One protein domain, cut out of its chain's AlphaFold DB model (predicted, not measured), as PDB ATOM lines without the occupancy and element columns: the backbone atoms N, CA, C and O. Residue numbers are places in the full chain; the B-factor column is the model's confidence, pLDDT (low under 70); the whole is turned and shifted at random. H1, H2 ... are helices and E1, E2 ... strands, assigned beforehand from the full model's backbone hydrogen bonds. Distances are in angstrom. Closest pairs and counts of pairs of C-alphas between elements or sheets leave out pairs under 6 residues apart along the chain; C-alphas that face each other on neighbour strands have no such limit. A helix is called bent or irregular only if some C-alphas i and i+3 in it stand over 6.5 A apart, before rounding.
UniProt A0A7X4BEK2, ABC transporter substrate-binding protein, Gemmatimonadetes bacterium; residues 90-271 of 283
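Overview. This is residues 90 to 271 of the 283 residues of the protein "ABC transporter substrate-binding protein" of Gemmatimonadetes bacterium (UniProt A0A7X4BEK2). A four-stranded parallel sheet forms the core of a three-layer body, with H1 and H2 over one face, H3 and H4 over the other, and H5 packed on H4. Beyond this body a looser part holds H6, which touches no helix, the small hairpin E5 and E6 near H1, and H7 at the end. The 182 printed residues hold seven named helices and six named strands, in the order H1 E1 H2 E2 H3 E3 H4 E4 H5 H6 E5 E6 H7; the large sheet runs E2 E1 E3 E4, and the class is mixed, helices and strands. The whole is compact, with a radius of gyration of the C-alphas of 16.1 A and spans of 46 by 35 by 35 A.

Along the chain. Find C-alpha 93 at (92.908, 126.363, 81.234), where H1, residues 93 to 101, begins. Next come E1, residues 106 to 112, 20.4 A long; H2, 115 to 131, 24.8 A; E2, 134 to 141, 20.3 A; and H3, 148 to 157, 14.2 A. Read on through E3, 162 to 166; H4, 169 to 181, 18.3 A; E4, 188 to 191; and H5, 198 to 208, irregular, with C-alphas 203 and 206 9.5 A apart. Then look for H6, 230 to 239, 14.2 A; E5, 251 to 255; E6, 261 to 265; and H7, 268 to 271, ending at C-alpha 271, (86.316, 149.518, 82.958).

Arrangement. In the large sheet, look at N 109 and O 137, 2.8 A, between E1 and E2; N 164 and O 108, 2.9 A, between E3 and E1; and N 190 and O 163, 2.8 A, between E4 and E3. E1, H2, E2 and E3, H4, E4 are strand-helix-strand units, parallel neighbour strands with a helix between; E2, H3, E3 is a split one, with E1 between its strands; the three crossovers are right-handed. H2 is over E1 at a height of 8.9 A over the sheet, and H3, on the opposite face, at 9.3 A. H1 touches H2, closest at C-alphas 93 and 127, 5.6 A. H4 touches H5 at a shallow tilt of 7 degrees, closest at C-alphas 173 and 204, 6.3 A. E5 and E6 form an antiparallel hairpin, with N 252 and O 264 at 2.8 A; the closest C-alphas of H1 and E5, 94 and 253, are 7.5 A apart. Every O i to N i+4 pair is within hydrogen-bond range in H1, H2, H3, H4 and H6; H5 has 3 of 7, beside 4 of 8 O i to N i+3 pairs, and H7 is too short for such a pair.

Size, cuts and confidence. The C-alphas of Glu 157 and Ile 227, the two farthest apart, are 49.4 A from each other. The printed part has no cut; the links H5 to H6 and H6 to E5 are long. The model's pLDDT is under 70 at 46 residues, among them 218 to 231, 238 to 255 and 263 to 271.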
ATOM      1  N   THR A  90      89.841 121.344  83.896       90.81
ATOM      2  CA  THR A  90      89.338 122.438  83.047       90.81
ATOM      3  C   THR A  90      89.368 123.819  83.716       90.81
ATOM      4  O   THR A  90      89.134 124.820  83.049       90.81
ATOM      5  N   TYR A  91      89.663 123.915  85.020       91.50
ATOM      6  CA  TYR A  91      89.384 125.122  85.816       91.50
ATOM      7  C   TYR A  91      90.195 126.340  85.382       91.50
ATOM      8  O   TYR A  91      89.633 127.416  85.191       91.50
ATOM      9  N   LEU A  92      91.509 126.184  85.218       94.19
ATOM     10  CA  LEU A  92      92.411 127.306  84.947       94.19
ATOM     11  C   LEU A  92      92.970 127.307  83.517       94.19
ATOM     12  O   LEU A  92      93.810 128.145  83.192       94.19
ATOM     13  N   GLN A  93      92.475 126.428  82.636       91.69
ATOM     14  CA  GLN A  93      92.908 126.363  81.234       91.69
ATOM     15  C   GLN A  93      92.725 127.711  80.529       91.69
ATOM     16  O   GLN A  93      93.651 128.202  79.886       91.69
ATOM     17  N   GLY A  94      91.586 128.373  80.757       88.56
ATOM     18  CA  GLY A  94      91.328 129.677  80.156       88.56
ATOM     19  C   GLY A  94      92.269 130.788  80.638       88.56
ATOM     20  O   GLY A  94      92.504 131.745  79.910       88.56
ATOM     21  N   SER A  95      92.871 130.661  81.829       92.56
ATOM     22  CA  SER A  95      93.909 131.604  82.280       92.56
ATOM     23  C   SER A  95      95.225 131.408  81.532       92.56
ATOM     24  O   SER A  95      95.909 132.388  81.242       92.56
ATOM     25  N   VAL A  96      95.567 130.161  81.192       94.94
ATOM     26  CA  VAL A  96      96.738 129.855  80.361       94.94
ATOM     27  C   VAL A  96      96.537 130.387  78.947       94.94
ATOM     28  O   VAL A  96      97.408 131.090  78.440       94.94
ATOM     29  N   GLU A  97      95.380 130.109  78.337       92.19
ATOM     30  CA  GLU A  97      95.026 130.626  77.010       92.19
ATOM     31  C   GLU A  97      95.067 132.158  76.982       92.19
ATOM     32  O   GLU A  97      95.685 132.751  76.097       92.19
ATOM     33  N   LEU A  98      94.475 132.806  77.992       89.00
ATOM     34  CA  LEU A  98      94.467 134.259  78.110       89.00
ATOM     35  C   LEU A  98      95.879 134.842  78.221       89.00
ATOM     36  O   LEU A  98      96.198 135.806  77.526       89.00
ATOM     37  N   ALA A  99      96.722 134.275  79.085       91.88
ATOM     38  CA  ALA A  99      98.090 134.740  79.262       91.88
ATOM     39  C   ALA A  99      98.920 134.532  77.980       91.88
ATOM     40  O   ALA A  99      99.565 135.471  77.513       91.88
ATOM     41  N   ALA A 100      98.844 133.349  77.359       92.06
ATOM     42  CA  ALA A 100      99.540 133.053  76.104       92.06
ATOM     43  C   ALA A 100      99.096 133.980  74.962       92.06
ATOM     44  O   ALA A 100      99.928 134.533  74.243       92.06
ATOM     45  N   GLY A 101      97.787 134.213  74.827       89.75
ATOM     46  CA  GLY A 101      97.215 135.119  73.829       89.75
ATOM     47  C   GLY A 101      97.639 136.582  74.000       89.75
ATOM     48  O   GLY A 101      97.570 137.350  73.043       89.75
ATOM     49  N   ASN A 102      98.118 136.961  75.190       88.44
ATOM     50  CA  ASN A 102      98.682 138.282  75.486       88.44
ATOM     51  C   ASN A 102     100.220 138.277  75.572       88.44
ATOM     52  O   ASN A 102     100.815 139.251  76.029       88.44
ATOM     53  N   GLY A 103     100.872 137.217  75.087       91.94
ATOM     54  CA  GLY A 103     102.321 137.163  74.909       91.94
ATOM     55  C   GLY A 103     103.110 136.584  76.080       91.94
ATOM     56  O   GLY A 103     104.335 136.576  75.999       91.94
ATOM     57  N   ALA A 104     102.458 136.076  77.134       95.00
ATOM     58  CA  ALA A 104     103.170 135.332  78.168       95.00
ATOM     59  C   ALA A 104     103.736 134.029  77.589       95.00
ATOM     60  O   ALA A 104     103.052 133.278  76.895       95.00
ATOM     61  N   THR A 105     104.984 133.741  77.925       97.88
ATOM     62  CA  THR A 105     105.720 132.546  77.498       97.88
ATOM     63  C   THR A 105     106.158 131.677  78.671       97.88
ATOM     64  O   THR A 105     106.490 130.513  78.456       97.88
ATOM     65  N   ARG A 106     106.146 132.203  79.905       98.62
ATOM     66  CA  ARG A 106     106.672 131.524  81.101       98.62
ATOM     67  C   ARG A 106     105.657 131.524  82.243       98.62
ATOM     68  O   ARG A 106     105.144 132.579  82.611       98.62
ATOM     69  N   ALA A 107     105.423 130.369  82.858       98.69
ATOM     70  CA  ALA A 107     104.508 130.202  83.985       98.69
ATOM     71  C   ALA A 107     105.178 129.602  85.226       98.69
ATOM     72  O   ALA A 107     106.078 128.769  85.134       98.69
ATOM     73  N   ALA A 108     104.675 129.989  86.393       98.81
ATOM     74  CA  ALA A 108     104.877 129.307  87.657       98.81
ATOM     75  C   ALA A 108     103.570 128.618  88.056       98.81
ATOM     76  O   ALA A 108     102.569 129.288  88.301       98.81
ATOM     77  N   LEU A 109     103.595 127.289  88.120       98.88
ATOM     78  CA  LEU A 109     102.519 126.447  88.621       98.88
ATOM     79  C   LEU A 109     102.802 126.078  90.079       98.88
ATOM     80  O   LEU A 109     103.751 125.350  90.374       98.88
ATOM     81  N   VAL A 110     101.974 126.581  90.991       98.62
ATOM     82  CA  VAL A 110     102.095 126.326  92.430       98.62
ATOM     83  C   VAL A 110     100.748 125.856  92.962       98.62
ATOM     84  O   VAL A 110      99.775 126.578  92.801       98.62
ATOM     85  N   TYR A 111     100.645 124.677  93.577       98.50
ATOM     86  CA  TYR A 111      99.343 124.092  93.945       98.50
ATOM     87  C   TYR A 111      99.367 123.311  95.262       98.50
ATOM     88  O   TYR A 111     100.388 122.746  95.645       98.50
ATOM     89  N   GLU A 112      98.228 123.287  95.950       97.75
ATOM     90  CA  GLU A 112      98.051 122.527  97.192       97.75
ATOM     91  C   GLU A 112      98.010 121.020  96.886       97.75
ATOM     92  O   GLU A 112      97.344 120.585  95.947       97.75
ATOM     93  N   GLU A 113      98.733 120.197  97.644       94.56
ATOM     94  CA  GLU A 113      98.943 118.773  97.337       94.56
ATOM     95  C   GLU A 113      97.772 117.849  97.724       94.56
ATOM     96  O   GLU A 113      97.968 116.670  98.024       94.56
ATOM     97  N   SER A 114      96.537 118.351  97.669       91.25
ATOM     98  CA  SER A 114      95.336 117.520  97.727       91.25
ATOM     99  C   SER A 114      94.828 117.129  96.338       91.25
ATOM    100  O   SER A 114      95.178 117.698  95.303       91.25
ATOM    101  N   GLN A 115      93.962 116.116  96.323       89.00
ATOM    102  CA  GLN A 115      93.402 115.495  95.122       89.00
ATOM    103  C   GLN A 115      92.819 116.503  94.119       89.00
ATOM    104  O   GLN A 115      93.049 116.386  92.917       89.00
ATOM    105  N   PHE A 116      92.066 117.502  94.591       93.12
ATOM    106  CA  PHE A 116      91.408 118.449  93.694       93.12
ATOM    107  C   PHE A 116      92.390 119.448  93.052       93.12
ATOM    108  O   PHE A 116      92.445 119.461  91.819       93.12
ATOM    109  N   PRO A 117      93.193 120.237  93.790       95.62
ATOM    110  CA  PRO A 117      94.123 121.179  93.168       95.62
ATOM    111  C   PRO A 117      95.226 120.483  92.360       95.62
ATOM    112  O   PRO A 117      95.636 121.013  91.329       95.62
ATOM    113  N   ALA A 118      95.626 119.257  92.726       96.44
ATOM    114  CA  ALA A 118      96.489 118.428  91.882       96.44
ATOM    115  C   ALA A 118      95.858 118.135  90.506       96.44
ATOM    116  O   ALA A 118      96.521 118.302  89.483       96.44
ATOM    117  N   SER A 119      94.562 117.793  90.454       96.00
ATOM    118  CA  SER A 119      93.856 117.591  89.175       96.00
ATOM    119  C   SER A 119      93.778 118.878  88.334       96.00
ATOM    120  O   SER A 119      93.882 118.835  87.108       96.00
ATOM    121  N   VAL A 120      93.645 120.045  88.979       97.25
ATOM    122  CA  VAL A 120      93.690 121.352  88.301       97.25
ATOM    123  C   VAL A 120      95.084 121.600  87.719       97.25
ATOM    124  O   VAL A 120      95.199 122.023  86.569       97.25
ATOM    125  N   ALA A 121      96.140 121.294  88.478       98.25
ATOM    126  CA  ALA A 121      97.528 121.432  88.048       98.25
ATOM    127  C   ALA A 121      97.837 120.586  86.801       98.25
ATOM    128  O   ALA A 121      98.493 121.074  85.881       98.25
ATOM    129  N   ASP A 122      97.306 119.364  86.708       97.81
ATOM    130  CA  ASP A 122      97.433 118.531  85.503       97.81
ATOM    131  C   ASP A 122      96.781 119.180  84.276       97.81
ATOM    132  O   ASP A 122      97.364 119.214  83.189       97.81
ATOM    133  N   GLY A 123      95.608 119.784  84.467       97.00
ATOM    134  CA  GLY A 123      94.943 120.593  83.450       97.00
ATOM    135  C   GLY A 123      95.763 121.794  82.981       97.00
ATOM    136  O   GLY A 123      95.836 122.070  81.783       97.00
ATOM    137  N   VAL A 124      96.418 122.488  83.918       98.44
ATOM    138  CA  VAL A 124      97.310 123.618  83.622       98.44
ATOM    139  C   VAL A 124      98.539 123.162  82.841       98.44
ATOM    140  O   VAL A 124      98.897 123.817  81.864       98.44
ATOM    141  N   ARG A 125      99.162 122.037  83.214       98.56
ATOM    142  CA  ARG A 125     100.306 121.468  82.476       98.56
ATOM    143  C   ARG A 125      99.946 121.168  81.026       98.56
ATOM    144  O   ARG A 125     100.700 121.512  80.116       98.56
ATOM    145  N   GLU A 126      98.783 120.564  80.803       97.94
ATOM    146  CA  GLU A 126      98.316 120.238  79.457       97.94
ATOM    147  C   GLU A 126      97.975 121.491  78.635       97.94
ATOM    148  O   GLU A 126      98.349 121.588  77.461       97.94
ATOM    149  N   ALA A 127      97.333 122.490  79.249       97.12
ATOM    150  CA  ALA A 127      97.073 123.772  78.600       97.12
ATOM    151  C   ALA A 127      98.378 124.509  78.258       97.12
ATOM    152  O   ALA A 127      98.537 124.988  77.137       97.12
ATOM    153  N   ALA A 128      99.353 124.538  79.173       98.25
ATOM    154  CA  ALA A 128     100.651 125.167  78.939       98.25
ATOM    155  C   ALA A 128     101.374 124.516  77.752       98.25
ATOM    156  O   ALA A 128     101.828 125.212  76.844       98.25
ATOM    157  N   ARG A 129     101.373 123.176  77.687       98.06
ATOM    158  CA  ARG A 129     101.905 122.412  76.548       98.06
ATOM    159  C   ARG A 129     101.202 122.765  75.236       98.06
ATOM    160  O   ARG A 129     101.866 122.919  74.214       98.06
ATOM    161  N   THR A 130      99.877 122.889  75.262       96.62
ATOM    162  CA  THR A 130      99.057 123.212  74.082       96.62
ATOM    163  C   THR A 130      99.332 124.622  73.561       96.62
ATOM    164  O   THR A 130      99.424 124.818  72.351       96.62
ATOM    165  N   HIS A 131      99.532 125.588  74.460       96.25
ATOM    166  CA  HIS A 131      99.795 126.987  74.114       96.25
ATOM    167  C   HIS A 131     101.290 127.341  74.001       96.25
ATOM    168  O   HIS A 131     101.623 128.504  73.784       96.25
ATOM    169  N   GLY A 132     102.197 126.363  74.115       96.62
ATOM    170  CA  GLY A 132     103.642 126.588  74.000       96.62
ATOM    171  C   GLY A 132     104.243 127.421  75.140       96.62
ATOM    172  O   GLY A 132     105.270 128.067  74.938       96.62
ATOM    173  N   MET A 133     103.610 127.418  76.314       98.12
ATOM    174  CA  MET A 133     104.068 128.121  77.512       98.12
ATOM    175  C   MET A 133     104.988 127.219  78.347       98.12
ATOM    176  O   MET A 133     104.642 126.078  78.651       98.12
ATOM    177  N   ASP A 134     106.156 127.730  78.732       98.56
ATOM    178  CA  ASP A 134     107.145 127.022  79.546       98.56
ATOM    179  C   ASP A 134     106.818 127.144  81.041       98.56
ATOM    180  O   ASP A 134     106.721 128.251  81.575       98.56
ATOM    181  N   ILE A 135     106.662 126.018  81.739       98.75
ATOM    182  CA  ILE A 135     106.470 126.011  83.195       98.75
ATOM    183  C   ILE A 135     107.851 126.032  83.856       98.75
ATOM    184  O   ILE A 135     108.496 125.004  84.052       98.75
ATOM    185  N   VAL A 136     108.298 127.232  84.220       98.75
ATOM    186  CA  VAL A 136     109.635 127.493  84.782       98.75
ATOM    187  C   VAL A 136     109.720 127.227  86.285       98.75
ATOM    188  O   VAL A 136     110.816 127.138  86.840       98.75
ATOM    189  N   LEU A 137     108.571 127.070  86.940       98.75
ATOM    190  CA  LEU A 137     108.440 126.588  88.310       98.75
ATOM    191  C   LEU A 137     107.205 125.689  88.395       98.75
ATOM    192  O   LEU A 137     106.113 126.130  88.065       98.75
ATOM    193  N   ASP A 138     107.377 124.456  88.866       98.69
ATOM    194  CA  ASP A 138     106.287 123.518  89.160       98.69
ATOM    195  C   ASP A 138     106.475 122.984  90.588       98.69
ATOM    196  O   ASP A 138     107.477 122.311  90.890       98.69
ATOM    197  N   ARG A 139     105.586 123.387  91.503       98.31
ATOM    198  CA  ARG A 139     105.699 123.094  92.937       98.31
ATOM    199  C   ARG A 139     104.350 122.785  93.578       98.31
ATOM    200  O   ARG A 139     103.453 123.619  93.598       98.31
ATOM    201  N   ALA A 140     104.271 121.613  94.196       98.31
ATOM    202  CA  ALA A 140     103.225 121.298  95.156       98.31
ATOM    203  C   ALA A 140     103.598 121.829  96.556       98.31
ATOM    204  O   ALA A 140     104.789 121.949  96.867       98.31
ATOM    205  N   TYR A 141     102.606 122.120  97.397       97.88
ATOM    206  CA  TYR A 141     102.791 122.480  98.808       97.88
ATOM    207  C   TYR A 141     101.764 121.776  99.713       97.88
ATOM    208  O   TYR A 141     100.660 121.483  99.252       97.88
ATOM    209  N   PRO A 142     102.092 121.512 100.995       95.69
ATOM    210  CA  PRO A 142     101.185 120.839 101.923       95.69
ATOM    211  C   PRO A 142      99.953 121.698 102.256       95.69
ATOM    212  O   PRO A 142     100.098 122.914 102.378       95.69
ATOM    213  N   PRO A 143      98.779 121.093 102.533       88.94
ATOM    214  CA  PRO A 143      97.559 121.830 102.888       88.94
ATOM    215  C   PRO A 143      97.704 122.765 104.100       88.94
ATOM    216  O   PRO A 143      96.904 123.676 104.288       88.94
ATOM    217  N   ALA A 144      98.702 122.533 104.956       89.56
ATOM    218  CA  ALA A 144      98.987 123.362 106.118       89.56
ATOM    219  C   ALA A 144     100.467 123.755 106.169       89.56
ATOM    220  O   ALA A 144     101.352 122.932 105.931       89.56
ATOM    221  N   GLY A 145     100.732 125.003 106.565       88.81
ATOM    222  CA  GLY A 145     102.092 125.501 106.791       88.81
ATOM    223  C   GLY A 145     102.893 125.768 105.515       88.81
ATOM    224  O   GLY A 145     104.119 125.681 105.550       88.81
ATOM    225  N   ALA A 146     102.222 126.066 104.402       93.81
ATOM    226  CA  ALA A 146     102.882 126.469 103.167       93.81
ATOM    227  C   ALA A 146     103.619 127.813 103.319       93.81
ATOM    228  O   ALA A 146     103.161 128.720 104.012       93.81
ATOM    229  N   ASP A 147     104.767 127.933 102.652       97.06
ATOM    230  CA  ASP A 147     105.549 129.170 102.565       97.06
ATOM    231  C   ASP A 147     105.155 129.944 101.295       97.06
ATOM    232  O   ASP A 147     105.827 129.872 100.261       97.06
ATOM    233  N   HIS A 148     104.011 130.638 101.345       98.31
ATOM    234  CA  HIS A 148     103.471 131.367 100.188       98.31
ATOM    235  C   HIS A 148     104.423 132.469  99.686       98.31
ATOM    236  O   HIS A 148     104.549 132.646  98.475       98.31
ATOM    237  N   GLU A 149     105.132 133.173 100.580       98.50
ATOM    238  CA  GLU A 149     106.125 134.202 100.216       98.50
ATOM    239  C   GLU A 149     107.364 133.605  99.541       98.50
ATOM    240  O   GLU A 149     107.828 134.132  98.524       98.50
ATOM    241  N   GLY A 150     107.883 132.482 100.047       98.62
ATOM    242  CA  GLY A 150     108.996 131.769  99.420       98.62
ATOM    243  C   GLY A 150     108.643 131.245  98.027       98.62
ATOM    244  O   GLY A 150     109.424 131.396  97.084       98.62
ATOM    245  N   LEU A 151     107.435 130.698  97.858       98.69
ATOM    246  CA  LEU A 151     106.929 130.237  96.561       98.69
ATOM    247  C   LEU A 151     106.728 131.398  95.573       98.69
ATOM    248  O   LEU A 151     107.134 131.290  94.413       98.69
ATOM    249  N   ALA A 152     106.171 132.526  96.027       98.69
ATOM    250  CA  ALA A 152     106.041 133.735  95.212       98.69
ATOM    251  C   ALA A 152     107.414 134.309  94.815       98.69
ATOM    252  O   ALA A 152     107.624 134.680  93.658       98.69
ATOM    253  N   THR A 153     108.380 134.315  95.740       98.75
ATOM    254  CA  THR A 153     109.764 134.733  95.471       98.75
ATOM    255  C   THR A 153     110.409 133.848  94.410       98.75
ATOM    256  O   THR A 153     110.969 134.366  93.445       98.75
ATOM    257  N   ALA A 154     110.285 132.525  94.539       98.75
ATOM    258  CA  ALA A 154     110.828 131.580  93.570       98.75
ATOM    259  C   ALA A 154     110.202 131.757  92.176       98.75
ATOM    260  O   ALA A 154     110.912 131.696  91.174       98.75
ATOM    261  N   ALA A 155     108.894 132.026  92.098       98.75
ATOM    262  CA  ALA A 155     108.210 132.309  90.835       98.75
ATOM    263  C   ALA A 155     108.735 133.594  90.172       98.75
ATOM    264  O   ALA A 155     109.036 133.604  88.974       98.75
ATOM    265  N   ARG A 156     108.913 134.659  90.966       98.44
ATOM    266  CA  ARG A 156     109.501 135.930  90.524       98.44
ATOM    267  C   ARG A 156     110.931 135.745  90.019       98.44
ATOM    268  O   ARG A 156     111.264 136.229  88.942       98.44
ATOM    269  N   GLU A 157     111.776 135.041  90.769       98.50
ATOM    270  CA  GLU A 157     113.178 134.784  90.408       98.50
ATOM    271  C   GLU A 157     113.312 133.885  89.179       98.50
ATOM    272  O   GLU A 157     114.199 134.088  88.349       98.50
ATOM    273  N   ALA A 158     112.391 132.934  89.015       98.38
ATOM    274  CA  ALA A 158     112.273 132.163  87.791       98.38
ATOM    275  C   ALA A 158     111.820 133.034  86.610       98.38
ATOM    276  O   ALA A 158     111.970 132.605  85.473       98.38
ATOM    277  N   GLY A 159     111.322 134.255  86.829       97.56
ATOM    278  CA  GLY A 159     110.838 135.168  85.796       97.56
ATOM    279  C   GLY A 159     109.562 134.667  85.126       97.56
ATOM    280  O   GLY A 159     109.437 134.770  83.905       97.56
ATOM    281  N   ALA A 160     108.666 134.063  85.908       98.44
ATOM    282  CA  ALA A 160     107.342 133.685  85.440       98.44
ATOM    283  C   ALA A 160     106.495 134.935  85.146       98.44
ATOM    284  O   ALA A 160     106.494 135.903  85.907       98.44
ATOM    285  N   GLU A 161     105.753 134.899  84.047       97.19
ATOM    286  CA  GLU A 161     104.821 135.947  83.615       97.19
ATOM    287  C   GLU A 161     103.388 135.600  84.037       97.19
ATOM    288  O   GLU A 161     102.597 136.490  84.334       97.19
ATOM    289  N   LEU A 162     103.072 134.308  84.122       97.62
ATOM    290  CA  LEU A 162     101.846 133.776  84.710       97.62
ATOM    291  C   LEU A 162     102.176 133.104  86.048       97.62
ATOM    292  O   LEU A 162     102.941 132.145  86.073       97.62
ATOM    293  N   PHE A 163     101.566 133.549  87.145       98.38
ATOM    294  CA  PHE A 163     101.494 132.755  88.374       98.38
ATOM    295  C   PHE A 163     100.132 132.073  88.411       98.38
ATOM    296  O   PHE A 163      99.109 132.755  88.348       98.38
ATOM    297  N   ILE A 164     100.104 130.744  88.486       98.50
ATOM    298  CA  ILE A 164      98.876 129.962  88.347       98.50
ATOM    299  C   ILE A 164      98.805 128.810  89.351       98.50
ATOM    300  O   ILE A 164      99.800 128.138  89.615       98.50
ATOM    301  N   GLY A 165      97.613 128.562  89.892       96.19
ATOM    302  CA  GLY A 165      97.335 127.427  90.773       96.19
ATOM    303  C   GLY A 165      96.680 127.863  92.078       96.19
ATOM    304  O   GLY A 165      95.663 128.539  92.052       96.19
ATOM    305  N   GLY A 166      97.227 127.463  93.219       94.00
ATOM    306  CA  GLY A 166      96.642 127.663  94.541       94.00
ATOM    307  C   GLY A 166      95.920 126.417  95.055       94.00
ATOM    308  O   GLY A 166      96.153 125.305  94.580       94.00
ATOM    309  N   GLY A 167      95.088 126.616  96.068       93.50
ATOM    310  CA  GLY A 167      94.266 125.585  96.689       93.50
ATOM    311  C   GLY A 167      92.838 126.094  96.783       93.50
ATOM    312  O   GLY A 167      92.110 126.066  95.787       93.50
ATOM    313  N   TYR A 168      92.470 126.599  97.956       92.62
ATOM    314  CA  TYR A 168      91.142 127.156  98.233       92.62
ATOM    315  C   TYR A 168      91.226 128.656  98.579       92.62
ATOM    316  O   TYR A 168      92.215 129.323  98.269       92.62
ATOM    317  N   LEU A 169      90.173 129.216  99.183       92.19
ATOM    318  CA  LEU A 169      90.074 130.641  99.512       92.19
ATOM    319  C   LEU A 169      91.274 131.170 100.316       92.19
ATOM    320  O   LEU A 169      91.846 132.194  99.942       92.19
ATOM    321  N   ASP A 170      91.667 130.472 101.383       94.50
ATOM    322  CA  ASP A 170      92.766 130.909 102.253       94.50
ATOM    323  C   ASP A 170      94.096 130.980 101.490       94.50
ATOM    324  O   ASP A 170      94.840 131.953 101.631       94.50
ATOM    325  N   ASP A 171      94.358 130.009 100.608       96.44
ATOM    326  CA  ASP A 171      95.536 130.020  99.738       96.44
ATOM    327  C   ASP A 171      95.498 131.176  98.749       96.44
ATOM    328  O   ASP A 171      96.523 131.810  98.504       96.44
ATOM    329  N   ALA A 172      94.327 131.476  98.181       96.38
ATOM    330  CA  ALA A 172      94.196 132.595  97.264       96.38
ATOM    331  C   ALA A 172      94.509 133.923  97.972       96.38
ATOM    332  O   ALA A 172      95.288 134.727  97.461       96.38
ATOM    333  N   ILE A 173      93.966 134.133  99.175       96.50
ATOM    334  CA  ILE A 173      94.250 135.318  99.998       96.50
ATOM    335  C   ILE A 173      95.748 135.399 100.318       96.50
ATOM    336  O   ILE A 173      96.362 136.462 100.171       96.50
ATOM    337  N   ALA A 174      96.345 134.282 100.743       97.69
ATOM    338  CA  ALA A 174      97.752 134.208 101.108       97.69
ATOM    339  C   ALA A 174      98.673 134.491  99.913       97.69
ATOM    340  O   ALA A 174      99.565 135.328 100.030       97.69
ATOM    341  N   PHE A 175      98.432 133.881  98.747       98.12
ATOM    342  CA  PHE A 175      99.234 134.133  97.547       98.12
ATOM    343  C   PHE A 175      99.081 135.554  97.020       98.12
ATOM    344  O   PHE A 175     100.083 136.155  96.644       98.12
ATOM    345  N   THR A 176      97.880 136.132  97.030       97.38
ATOM    346  CA  THR A 176      97.699 137.534  96.627       97.38
ATOM    347  C   THR A 176      98.512 138.482  97.508       97.38
ATOM    348  O   THR A 176      99.193 139.369  96.992       97.38
ATOM    349  N   ARG A 177      98.514 138.271  98.831       97.62
ATOM    350  CA  ARG A 177      99.346 139.054  99.758       97.62
ATOM    351  C   ARG A 177     100.839 138.776  99.559       97.62
ATOM    352  O   ARG A 177     101.619 139.721  99.536       97.62
ATOM    353  N   ALA A 178     101.226 137.517  99.375       98.06
ATOM    354  CA  ALA A 178     102.616 137.109  99.194       98.06
ATOM    355  C   ALA A 178     103.233 137.691  97.917       98.06
ATOM    356  O   ALA A 178     104.309 138.274  97.973       98.06
ATOM    357  N   VAL A 179     102.534 137.594  96.782       97.50
ATOM    358  CA  VAL A 179     102.949 138.175  95.494       97.50
ATOM    359  C   VAL A 179     103.182 139.683  95.631       97.50
ATOM    360  O   VAL A 179     104.212 140.183  95.182       97.50
ATOM    361  N   ALA A 180     102.281 140.388  96.322       96.00
ATOM    362  CA  ALA A 180     102.441 141.812  96.604       96.00
ATOM    363  C   ALA A 180     103.620 142.105  97.550       96.00
ATOM    364  O   ALA A 180     104.394 143.022  97.296       96.00
ATOM    365  N   ALA A 181     103.787 141.324  98.622       97.50
ATOM    366  CA  ALA A 181     104.847 141.510  99.616       97.50
ATOM    367  C   ALA A 181     106.256 141.321  99.036       97.50
ATOM    368  O   ALA A 181     107.206 141.951  99.500       97.50
ATOM    369  N   VAL A 182     106.388 140.475  98.012       97.81
ATOM    370  CA  VAL A 182     107.654 140.237  97.313       97.81
ATOM    371  C   VAL A 182     107.785 141.090  96.049       97.81
ATOM    372  O   VAL A 182     108.579 140.748  95.178       97.81
ATOM    373  N   ASP A 183     107.026 142.180  95.904       95.19
ATOM    374  CA  ASP A 183     107.082 143.081  94.742       95.19
ATOM    375  C   ASP A 183     107.039 142.330  93.393       95.19
ATOM    376  O   ASP A 183     107.744 142.667  92.436       95.19
ATOM    377  N   TYR A 184     106.270 141.241  93.323       95.44
ATOM    378  CA  TYR A 184     106.131 140.448  92.112       95.44
ATOM    379  C   TYR A 184     104.906 140.910  91.329       95.44
ATOM    380  O   TYR A 184     103.783 140.885  91.821       95.44
ATOM    381  N   THR A 185     105.127 141.314  90.082       92.31
ATOM    382  CA  THR A 185     104.080 141.790  89.174       92.31
ATOM    383  C   THR A 185     103.971 140.852  87.968       92.31
ATOM    384  O   THR A 185     104.463 141.199  86.888       92.31
ATOM    385  N   PRO A 186     103.402 139.637  88.122       93.38
ATOM    386  CA  PRO A 186     103.113 138.798  86.966       93.38
ATOM    387  C   PRO A 186     102.142 139.521  86.026       93.38
ATOM    388  O   PRO A 186     101.326 140.332  86.462       93.38
ATOM    389  N   MET A 187     102.188 139.179  84.738       91.00
ATOM    390  CA  MET A 187     101.170 139.592  83.770       91.00
ATOM    391  C   MET A 187      99.772 139.142  84.218       91.00
ATOM    392  O   MET A 187      98.792 139.851  84.004       91.00
ATOM    393  N   LEU A 188      99.683 137.958  84.828       92.44
ATOM    394  CA  LEU A 188      98.451 137.441  85.403       92.44
ATOM    395  C   LEU A 188      98.746 136.632  86.668       92.44
ATOM    396  O   LEU A 188      99.559 135.706  86.646       92.44
ATOM    397  N   LEU A 189      98.040 136.951  87.753       96.06
ATOM    398  CA  LEU A 189      97.917 136.088  88.924       96.06
ATOM    399  C   LEU A 189      96.584 135.342  88.818       96.06
ATOM    400  O   LEU A 189      95.530 135.957  88.945       96.06
ATOM    401  N   SER A 190      96.621 134.038  88.552       96.44
ATOM    402  CA  SER A 190      95.428 133.195  88.432       96.44
ATOM    403  C   SER A 190      95.358 132.177  89.566       96.44
ATOM    404  O   SER A 190      96.204 131.291  89.678       96.44
ATOM    405  N   LEU A 191      94.355 132.313  90.428       96.81
ATOM    406  CA  LEU A 191      94.209 131.514  91.640       96.81
ATOM    407  C   LEU A 191      92.930 130.672  91.584       96.81
ATOM    408  O   LEU A 191      91.861 131.131  91.180       96.81
ATOM    409  N   ASN A 192      93.055 129.413  91.986       93.50
ATOM    410  CA  ASN A 192      91.991 128.423  91.995       93.50
ATOM    411  C   ASN A 192      90.924 128.783  93.035       93.50
ATOM    412  O   ASN A 192      91.270 129.046  94.185       93.50
ATOM    413  N   LEU A 193      89.645 128.747  92.637       86.94
ATOM    414  CA  LEU A 193      88.437 128.998  93.446       86.94
ATOM    415  C   LEU A 193      88.328 130.363  94.143       86.94
ATOM    416  O   LEU A 193      87.345 131.072  93.930       86.94
ATOM    417  N   GLY A 194      89.304 130.729  94.973       87.81
ATOM    418  CA  GLY A 194      89.256 131.865  95.889       87.81
ATOM    419  C   GLY A 194      88.823 133.183  95.246       87.81
ATOM    420  O   GLY A 194      87.906 133.804  95.776       87.81
ATOM    421  N   PRO A 195      89.354 133.593  94.077       88.31
ATOM    422  CA  PRO A 195      88.942 134.838  93.426       88.31
ATOM    423  C   PRO A 195      87.445 134.920  93.102       88.31
ATOM    424  O   PRO A 195      86.907 136.019  93.012       88.31
ATOM    425  N   ALA A 196      86.758 133.784  92.938       80.62
ATOM    426  CA  ALA A 196      85.314 133.745  92.713       80.62
ATOM    427  C   ALA A 196      84.486 133.835  94.005       80.62
ATOM    428  O   ALA A 196      83.266 134.020  93.938       80.62
ATOM    429  N   GLU A 197      85.099 133.701  95.178       79.69
ATOM    430  CA  GLU A 197      84.415 133.788  96.463       79.69
ATOM    431  C   GLU A 197      84.258 135.237  96.926       79.69
ATOM    432  O   GLU A 197      85.172 136.055  96.839       79.69
ATOM    433  N   SER A 198      83.087 135.573  97.475       74.56
ATOM    434  CA  SER A 198      82.781 136.953  97.869       74.56
ATOM    435  C   SER A 198      83.709 137.495  98.957       74.56
ATOM    436  O   SER A 198      83.956 138.697  98.991       74.56
ATOM    437  N   ALA A 199      84.214 136.618  99.832       83.69
ATOM    438  CA  ALA A 199      85.113 136.988 100.919       83.69
ATOM    439  C   ALA A 199      86.510 137.394 100.426       83.69
ATOM    440  O   ALA A 199      87.160 138.203 101.073       83.69
ATOM    441  N   PHE A 200      86.956 136.895  99.268       88.62
ATOM    442  CA  PHE A 200      88.305 137.163  98.767       88.62
ATOM    443  C   PHE A 200      88.576 138.664  98.625       88.62
ATOM    444  O   PHE A 200      89.521 139.179  99.214       88.62
ATOM    445  N   ALA A 201      87.707 139.384  97.911       84.44
ATOM    446  CA  ALA A 201      87.859 140.826  97.712       84.44
ATOM    447  C   ALA A 201      87.743 141.622  99.024       84.44
ATOM    448  O   ALA A 201      88.447 142.616  99.196       84.44
ATOM    449  N   ASP A 202      86.892 141.174  99.955       85.44
ATOM    450  CA  ASP A 202      86.762 141.798 101.276       85.44
ATOM    451  C   ASP A 202      88.064 141.632 102.100       85.44
ATOM    452  O   ASP A 202      88.441 142.535 102.846       85.44
ATOM    453  N   GLU A 203      88.787 140.520 101.920       92.56
ATOM    454  CA  GLU A 203      90.019 140.188 102.650       92.56
ATOM    455  C   GLU A 203      91.298 140.801 102.056       92.56
ATOM    456  O   GLU A 203      92.204 141.192 102.801       92.56
ATOM    457  N   VAL A 204      91.421 140.873 100.727       91.19
ATOM    458  CA  VAL A 204      92.640 141.389 100.069       91.19
ATOM    459  C   VAL A 204      92.527 142.852  99.621       91.19
ATOM    460  O   VAL A 204      93.541 143.469  99.294       91.19
ATOM    461  N   GLY A 205      91.320 143.428  99.634       87.94
ATOM    462  CA  GLY A 205      91.074 144.819  99.255       87.94
ATOM    463  C   GLY A 205      91.554 145.130  97.837       87.94
ATOM    464  O   GLY A 205      91.296 144.376  96.900       87.94
ATOM    465  N   ASP A 206      92.299 146.226  97.680       85.69
ATOM    466  CA  ASP A 206      92.809 146.686  96.379       85.69
ATOM    467  C   ASP A 206      93.733 145.667  95.688       85.69
ATOM    468  O   ASP A 206      93.864 145.691  94.463       85.69
ATOM    469  N   LEU A 207      94.326 144.729  96.441       88.38
ATOM    470  CA  LEU A 207      95.147 143.651  95.878       88.38
ATOM    471  C   LEU A 207      94.328 142.621  95.084       88.38
ATOM    472  O   LEU A 207      94.910 141.823  94.359       88.38
ATOM    473  N   ALA A 208      92.990 142.636  95.173       86.06
ATOM    474  CA  ALA A 208      92.130 141.813  94.316       86.06
ATOM    475  C   ALA A 208      92.234 142.202  92.833       86.06
ATOM    476  O   ALA A 208      91.820 141.450  91.947       86.06
ATOM    477  N   ARG A 209      92.758 143.397  92.545       79.81
ATOM    478  CA  ARG A 209      92.918 143.889  91.185       79.81
ATOM    479  C   ARG A 209      93.867 142.982  90.396       79.81
ATOM    480  O   ARG A 209      94.955 142.657  90.855       79.81
ATOM    481  N   CYS A 210      93.467 142.631  89.175       77.06
ATOM    482  CA  CYS A 210      94.250 141.789  88.262       77.06
ATOM    483  C   CYS A 210      94.522 140.362  88.760       77.06
ATOM    484  O   CYS A 210      95.383 139.670  88.218       77.06
ATOM    485  N   VAL A 211      93.731 139.901  89.732       89.94
ATOM    486  CA  VAL A 211      93.650 138.493  90.106       89.94
ATOM    487  C   VAL A 211      92.524 137.839  89.312       89.94
ATOM    488  O   VAL A 211      91.383 138.302  89.326       89.94
ATOM    489  N   ALA A 212      92.843 136.762  88.602       89.19
ATOM    490  CA  ALA A 212      91.881 135.931  87.894       89.19
ATOM    491  C   ALA A 212      91.640 134.621  88.644       89.19
ATOM    492  O   ALA A 212      92.453 134.186  89.452       89.19
ATOM    493  N   GLY A 213      90.522 133.976  88.340       88.00
ATOM    494  CA  GLY A 213      90.198 132.638  88.812       88.00
ATOM    495  C   GLY A 213      89.097 132.038  87.952       88.00
ATOM    496  O   GLY A 213      88.678 132.623  86.949       88.00
ATOM    497  N   ASN A 214      88.614 130.869  88.345       83.12
ATOM    498  CA  ASN A 214      87.535 130.180  87.653       83.12
ATOM    499  C   ASN A 214      86.190 130.418  88.354       83.12
ATOM    500  O   ASN A 214      86.116 130.482  89.577       83.12
ATOM    501  N   ALA A 215      85.105 130.485  87.584       77.44
ATOM    502  CA  ALA A 215      83.755 130.559  88.132       77.44
ATOM    503  C   ALA A 215      82.802 129.691  87.306       77.44
ATOM    504  O   ALA A 215      82.688 129.866  86.095       77.44
ATOM    505  N   ALA A 216      82.095 128.775  87.971       71.19
ATOM    506  CA  ALA A 216      81.115 127.902  87.322       71.19
ATOM    507  C   ALA A 216      79.812 128.638  86.963       71.19
ATOM    508  O   ALA A 216      79.125 128.281  86.008       71.19
ATOM    509  N   TRP A 217      79.469 129.681  87.725       70.88
ATOM    510  CA  TRP A 217      78.240 130.451  87.554       70.88
ATOM    511  C   TRP A 217      78.546 131.934  87.621       70.88
ATOM    512  O   TRP A 217      79.119 132.410  88.597       70.88
ATOM    513  N   LEU A 218      78.122 132.674  86.597       66.62
ATOM    514  CA  LEU A 218      78.261 134.124  86.556       66.62
ATOM    515  C   LEU A 218      76.940 134.772  86.129       66.62
ATOM    516  O   LEU A 218      76.285 134.269  85.210       66.62
ATOM    517  N   PRO A 219      76.539 135.901  86.752       58.81
ATOM    518  CA  PRO A 219      75.280 136.595  86.453       58.81
ATOM    519  C   PRO A 219      75.184 137.063  84.994       58.81
ATOM    520  O   PRO A 219      74.086 137.312  84.488       58.81
ATOM    521  N   THR A 220      76.329 137.178  84.327       60.97
ATOM    522  CA  THR A 220      76.502 137.614  82.940       60.97
ATOM    523  C   THR A 220      76.511 136.490  81.917       60.97
ATOM    524  O   THR A 220      76.442 136.765  80.718       60.97
ATOM    525  N   ILE A 221      76.545 135.230  82.353       63.84
ATOM    526  CA  ILE A 221      76.377 134.084  81.461       63.84
ATOM    527  C   ILE A 221      74.881 133.900  81.204       63.84
ATOM    528  O   ILE A 221      74.107 133.608  82.117       63.84
ATOM    529  N   SER A 222      74.469 134.052  79.945       62.81
ATOM    530  CA  SER A 222      73.095 133.805  79.508       62.81
ATOM    531  C   SER A 222      72.978 132.402  78.921       62.81
ATOM    532  O   SER A 222      72.979 132.232  77.707       62.81
ATOM    533  N   THR A 223      72.853 131.393  79.780       64.12
ATOM    534  CA  THR A 223      72.485 130.040  79.349       64.12
ATOM    535  C   THR A 223      70.989 129.814  79.532       64.12
ATOM    536  O   THR A 223      70.409 130.114  80.586       64.12
ATOM    537  N   THR A 224      70.356 129.255  78.499       61.69
ATOM    538  CA  THR A 224      68.978 128.748  78.536       61.69
ATOM    539  C   THR A 224      68.973 127.439  79.330       61.69
ATOM    540  O   THR A 224      68.877 126.351  78.771       61.69
ATOM    541  N   GLY A 225      69.211 127.526  80.641       59.94
ATOM    542  CA  GLY A 225      69.289 126.355  81.511       59.94
ATOM    543  C   GLY A 225      68.003 125.521  81.465       59.94
ATOM    544  O   GLY A 225      66.912 126.041  81.242       59.94
ATOM    545  N   TYR A 226      68.124 124.212  81.706       61.88
ATOM    546  CA  TYR A 226      67.004 123.262  81.607       61.88
ATOM    547  C   TYR A 226      65.851 123.565  82.584       61.88
ATOM    548  O   TYR A 226      64.678 123.390  82.259       61.88
ATOM    549  N   ILE A 227      66.184 124.024  83.796       61.66
ATOM    550  CA  ILE A 227      65.214 124.317  84.866       61.66
ATOM    551  C   ILE A 227      64.916 125.816  84.949       61.66
ATOM    552  O   ILE A 227      63.781 126.224  85.214       61.66
ATOM    553  N   VAL A 228      65.950 126.635  84.777       69.69
ATOM    554  CA  VAL A 228      65.913 128.079  84.972       69.69
ATOM    555  C   VAL A 228      67.072 128.718  84.209       69.69
ATOM    556  O   VAL A 228      68.150 128.134  84.116       69.69
ATOM    557  N   GLU A 229      66.861 129.917  83.674       69.81
ATOM    558  CA  GLU A 229      67.937 130.720  83.091       69.81
ATOM    559  C   GLU A 229      68.991 131.053  84.154       69.81
ATOM    560  O   GLU A 229      68.637 131.415  85.284       69.81
ATOM    561  N   SER A 230      70.274 131.017  83.783       68.88
ATOM    562  CA  SER A 230      71.392 131.336  84.689       68.88
ATOM    563  C   SER A 230      71.185 132.670  85.422       68.88
ATOM    564  O   SER A 230      71.275 132.741  86.647       68.88
ATOM    565  N   ARG A 231      70.725 133.713  84.719       68.69
ATOM    566  CA  ARG A 231      70.437 135.028  85.319       68.69
ATOM    567  C   ARG A 231      69.358 134.989  86.411       68.69
ATOM    568  O   ARG A 231      69.374 135.791  87.346       68.69
ATOM    569  N   ILE A 232      68.362 134.111  86.291       72.38
ATOM    570  CA  ILE A 232      67.330 133.934  87.325       72.38
ATOM    571  C   ILE A 232      67.883 133.103  88.487       72.38
ATOM    572  O   ILE A 232      67.578 133.431  89.634       72.38
ATOM    573  N   PHE A 233      68.686 132.071  88.208       72.94
ATOM    574  CA  PHE A 233      69.369 131.285  89.234       72.94
ATOM    575  C   PHE A 233      70.271 132.167  90.099       72.94
ATOM    576  O   PHE A 233      70.033 132.248  91.301       72.94
ATOM    577  N   VAL A 234      71.200 132.913  89.492       69.88
ATOM    578  CA  VAL A 234      72.165 133.760  90.212       69.88
ATOM    579  C   VAL A 234      71.455 134.782  91.100       69.88
ATOM    580  O   VAL A 234      71.709 134.825  92.296       69.88
ATOM    581  N   ARG A 235      70.442 135.498  90.589       71.81
ATOM    582  CA  ARG A 235      69.661 136.443  91.415       71.81
ATOM    583  C   ARG A 235      68.983 135.798  92.623       71.81
ATOM    584  O   ARG A 235      68.770 136.459  93.638       71.81
ATOM    585  N   ARG A 236      68.533 134.545  92.505       74.44
ATOM    586  CA  ARG A 236      67.927 133.813  93.631       74.44
ATOM    587  C   ARG A 236      68.993 133.318  94.601       74.44
ATOM    588  O   ARG A 236      68.756 133.369  95.801       74.44
ATOM    589  N   TYR A 237      70.128 132.876  94.073       70.12
ATOM    590  CA  TYR A 237      71.283 132.404  94.823       70.12
ATOM    591  C   TYR A 237      71.882 133.525  95.689       70.12
ATOM    592  O   TYR A 237      71.994 133.366  96.901       70.12
ATOM    593  N   GLU A 238      72.094 134.710  95.111       65.88
ATOM    594  CA  GLU A 238      72.547 135.919  95.819       65.88
ATOM    595  C   GLU A 238      71.573 136.345  96.928       65.88
ATOM    596  O   GLU A 238      71.976 136.639  98.051       65.88
ATOM    597  N   ARG A 239      70.261 136.345  96.645       66.94
ATOM    598  CA  ARG A 239      69.224 136.669  97.646       66.94
ATOM    599  C   ARG A 239      69.173 135.676  98.802       66.94
ATOM    600  O   ARG A 239      68.709 136.043  99.876       66.94
ATOM    601  N   ALA A 240      69.595 134.436  98.574       58.16
ATOM    602  CA  ALA A 240      69.679 133.413  99.607       58.16
ATOM    603  C   ALA A 240      70.942 133.551 100.478       58.16
ATOM    604  O   ALA A 240      71.123 132.752 101.391       58.16
ATOM    605  N   GLY A 241      71.799 134.548 100.218       49.66
ATOM    606  CA  GLY A 241      73.052 134.751 100.947       49.66
ATOM    607  C   GLY A 241      74.152 133.754 100.573       49.66
ATOM    608  O   GLY A 241      75.166 133.700 101.258       49.66
ATOM    609  N   ALA A 242      73.957 132.971  99.508       53.22
ATOM    610  CA  ALA A 242      75.016 132.171  98.901       53.22
ATOM    611  C   ALA A 242      75.927 133.067  98.033       53.22
ATOM    612  O   ALA A 242      75.654 134.265  97.945       53.22
ATOM    613  N   GLN A 243      76.990 132.504  97.432       50.59
ATOM    614  CA  GLN A 243      78.047 133.216  96.680       50.59
ATOM    615  C   GLN A 243      77.510 134.502  96.029       50.59
ATOM    616  O   GLN A 243      76.771 134.455  95.042       50.59
ATOM    617  N   GLN A 244      77.827 135.655  96.627       50.59
ATOM    618  CA  GLN A 244      77.572 136.931  95.973       50.59
ATOM    619  C   GLN A 244      78.592 137.003  94.858       50.59
ATOM    620  O   GLN A 244      79.783 137.140  95.132       50.59
ATOM    621  N   ALA A 245      78.140 136.767  93.628       45.53
ATOM    622  CA  ALA A 245      79.018 136.669  92.483       45.53
ATOM    623  C   ALA A 245      79.874 137.937  92.414       45.53
ATOM    624  O   ALA A 245      79.352 139.018  92.165       45.53
ATOM    625  N   LEU A 246      81.168 137.772  92.697       51.75
ATOM    626  CA  LEU A 246      82.256 138.694  92.393       51.75
ATOM    627  C   LEU A 246      81.917 140.179  92.580       51.75
ATOM    628  O   LEU A 246      81.488 140.866  91.649       51.75
ATOM    629  N   LYS A 247      82.219 140.719  93.764       47.66
ATOM    630  CA  LYS A 247      82.307 142.170  93.966       47.66
ATOM    631  C   LYS A 247      83.511 142.713  93.173       47.66
ATOM    632  O   LYS A 247      84.582 142.891  93.733       47.66
ATOM    633  N   GLY A 248      83.360 142.932  91.865       48.34
ATOM    634  CA  GLY A 248      84.392 143.576  91.038       48.34
ATOM    635  C   GLY A 248      84.854 142.841  89.775       48.34
ATOM    636  O   GLY A 248      85.904 143.198  89.248       48.34
ATOM    637  N   LEU A 249      84.108 141.861  89.243       52.38
ATOM    638  CA  LEU A 249      84.452 141.245  87.949       52.38
ATOM    639  C   LEU A 249      84.302 142.256  86.799       52.38
ATOM    640  O   LEU A 249      83.201 142.519  86.322       52.38
ATOM    641  N   GLN A 250      85.414 142.810  86.325       55.09
ATOM    642  CA  GLN A 250      85.411 143.798  85.239       55.09
ATOM    643  C   GLN A 250      85.322 143.144  83.852       55.09
ATOM    644  O   GLN A 250      84.592 143.615  82.973       55.09
ATOM    645  N   VAL A 251      86.040 142.033  83.663       54.59
ATOM    646  CA  VAL A 251      86.173 141.332  82.383       54.59
ATOM    647  C   VAL A 251      86.003 139.835  82.597       54.59
ATOM    648  O   VAL A 251      86.537 139.270  83.545       54.59
ATOM    649  N   GLN A 252      85.256 139.203  81.702       57.84
ATOM    650  CA  GLN A 252      85.027 137.772  81.674       57.84
ATOM    651  C   GLN A 252      85.522 137.201  80.347       57.84
ATOM    652  O   GLN A 252      85.275 137.789  79.296       57.84
ATOM    653  N   TRP A 253      86.148 136.031  80.392       64.75
ATOM    654  CA  TRP A 253      86.388 135.209  79.211       64.75
ATOM    655  C   TRP A 253      85.479 133.986  79.285       64.75
ATOM    656  O   TRP A 253      85.403 133.337  80.328       64.75
ATOM    657  N   GLN A 254      84.704 133.756  78.228       65.56
ATOM    658  CA  GLN A 254      83.759 132.642  78.116       65.56
ATOM    659  C   GLN A 254      84.156 131.764  76.936       65.56
ATOM    660  O   GLN A 254      84.651 132.290  75.946       65.56
ATOM    661  N   ASP A 255      83.891 130.464  77.041       64.69
ATOM    662  CA  ASP A 255      83.907 129.559  75.888       64.69
ATOM    663  C   ASP A 255      82.918 130.077  74.830       64.69
ATOM    664  O   ASP A 255      81.753 130.357  75.143       64.69
ATOM    665  N   ASP A 256      83.396 130.252  73.601       71.44
ATOM    666  CA  ASP A 256      82.618 130.737  72.460       71.44
ATOM    667  C   ASP A 256      81.728 129.657  71.813       71.44
ATOM    668  O   ASP A 256      80.903 129.962  70.947       71.44
ATOM    669  N   GLY A 257      81.834 128.405  72.264       66.50
ATOM    670  CA  GLY A 257      81.132 127.243  71.724       66.50
ATOM    671  C   GLY A 257      81.833 126.584  70.532       66.50
ATOM    672  O   GLY A 257      81.352 125.558  70.047       66.50
ATOM    673  N   GLU A 258      82.960 127.135  70.077       71.19
ATOM    674  CA  GLU A 258      83.835 126.603  69.025       71.19
ATOM    675  C   GLU A 258      85.207 126.163  69.576       71.19
ATOM    676  O   GLU A 258      86.052 125.673  68.822       71.19
ATOM    677  N   GLY A 259      85.399 126.252  70.898       59.78
ATOM    678  CA  GLY A 259      86.619 125.848  71.597       59.78
ATOM    679  C   GLY A 259      87.641 126.973  71.772       59.78
ATOM    680  O   GLY A 259      88.804 126.673  72.039       59.78
ATOM    681  N   GLY A 260      87.231 128.233  71.599       57.34
ATOM    682  CA  GLY A 260      88.026 129.423  71.903       57.34
ATOM    683  C   GLY A 260      87.398 130.282  73.004       57.34
ATOM    684  O   GLY A 260      86.287 130.025  73.473       57.34
ATOM    685  N   LEU A 261      88.113 131.327  73.433       67.31
ATOM    686  CA  LEU A 261      87.606 132.293  74.410       67.31
ATOM    687  C   LEU A 261      87.147 133.611  73.777       67.31
ATOM    688  O   LEU A 261      87.913 134.310  73.113       67.31
ATOM    689  N   GLU A 262      85.935 134.049  74.119       72.62
ATOM    690  CA  GLU A 262      85.462 135.408  73.849       72.62
ATOM    691  C   GLU A 262      85.532 136.301  75.099       72.62
ATOM    692  O   GLU A 262      85.137 135.921  76.205       72.62
ATOM    693  N   ARG A 263      86.001 137.542  74.922       66.25
ATOM    694  CA  ARG A 263      86.036 138.547  75.990       66.25
ATOM    695  C   ARG A 263      84.696 139.271  76.098       66.25
ATOM    696  O   ARG A 263      84.268 139.939  75.157       66.25
ATOM    697  N   ARG A 264      84.098 139.269  77.287       66.25
ATOM    698  CA  ARG A 264      82.895 140.037  77.627       66.25
ATOM    699  C   ARG A 264      83.169 141.007  78.769       66.25
ATOM    700  O   ARG A 264      83.693 140.631  79.811       66.25
ATOM    701  N   ILE A 265      82.790 142.269  78.576       58.50
ATOM    702  CA  ILE A 265      82.860 143.296  79.620       58.50
ATOM    703  C   ILE A 265      81.559 143.249  80.421       58.50
ATOM    704  O   ILE A 265      80.478 143.404  79.856       58.50
ATOM    705  N   VAL A 266      81.678 143.005  81.726       58.72
ATOM    706  CA  VAL A 266      80.541 142.760  82.627       58.72
ATOM    707  C   VAL A 266      80.065 144.055  83.297       58.72
ATOM    708  O   VAL A 266      78.859 144.286  83.380       58.72
ATOM    709  N   HIS A 267      81.005 144.926  83.674       58.22
ATOM    710  CA  HIS A 267      80.758 146.239  84.277       58.22
ATOM    711  C   HIS A 267      81.455 147.345  83.470       58.22
ATOM    712  O   HIS A 267      82.537 147.791  83.853       58.22
ATOM    713  N   PRO A 268      80.893 147.781  82.327       52.56
ATOM    714  CA  PRO A 268      81.538 148.757  81.443       52.56
ATOM    715  C   PRO A 268      81.854 150.089  82.140       52.56
ATOM    716  O   PRO A 268      82.868 150.711  81.835       52.56
ATOM    717  N   GLU A 269      81.043 150.492  83.116       49.56
ATOM    718  CA  GLU A 269      81.270 151.658  83.972       49.56
ATOM    719  C   GLU A 269      82.514 151.541  84.867       49.56
ATOM    720  O   GLU A 269      83.151 152.548  85.147       49.56
ATOM    721  N   ALA A 270      82.888 150.327  85.279       51.16
ATOM    722  CA  ALA A 270      84.084 150.075  86.081       51.16
ATOM    723  C   ALA A 270      85.350 149.903  85.220       51.16
ATOM    724  O   ALA A 270      86.456 149.959  85.748       51.16
ATOM    725  N   VAL A 271      85.199 149.694  83.904       52.66
ATOM    726  CA  VAL A 271      86.316 149.518  82.958       52.66
ATOM    727  C   VAL A 271      86.871 150.852  82.456       52.66
ATOM    728  O   VAL A 271      88.052 150.927  82.137       52.66
TER     729      VAL A 271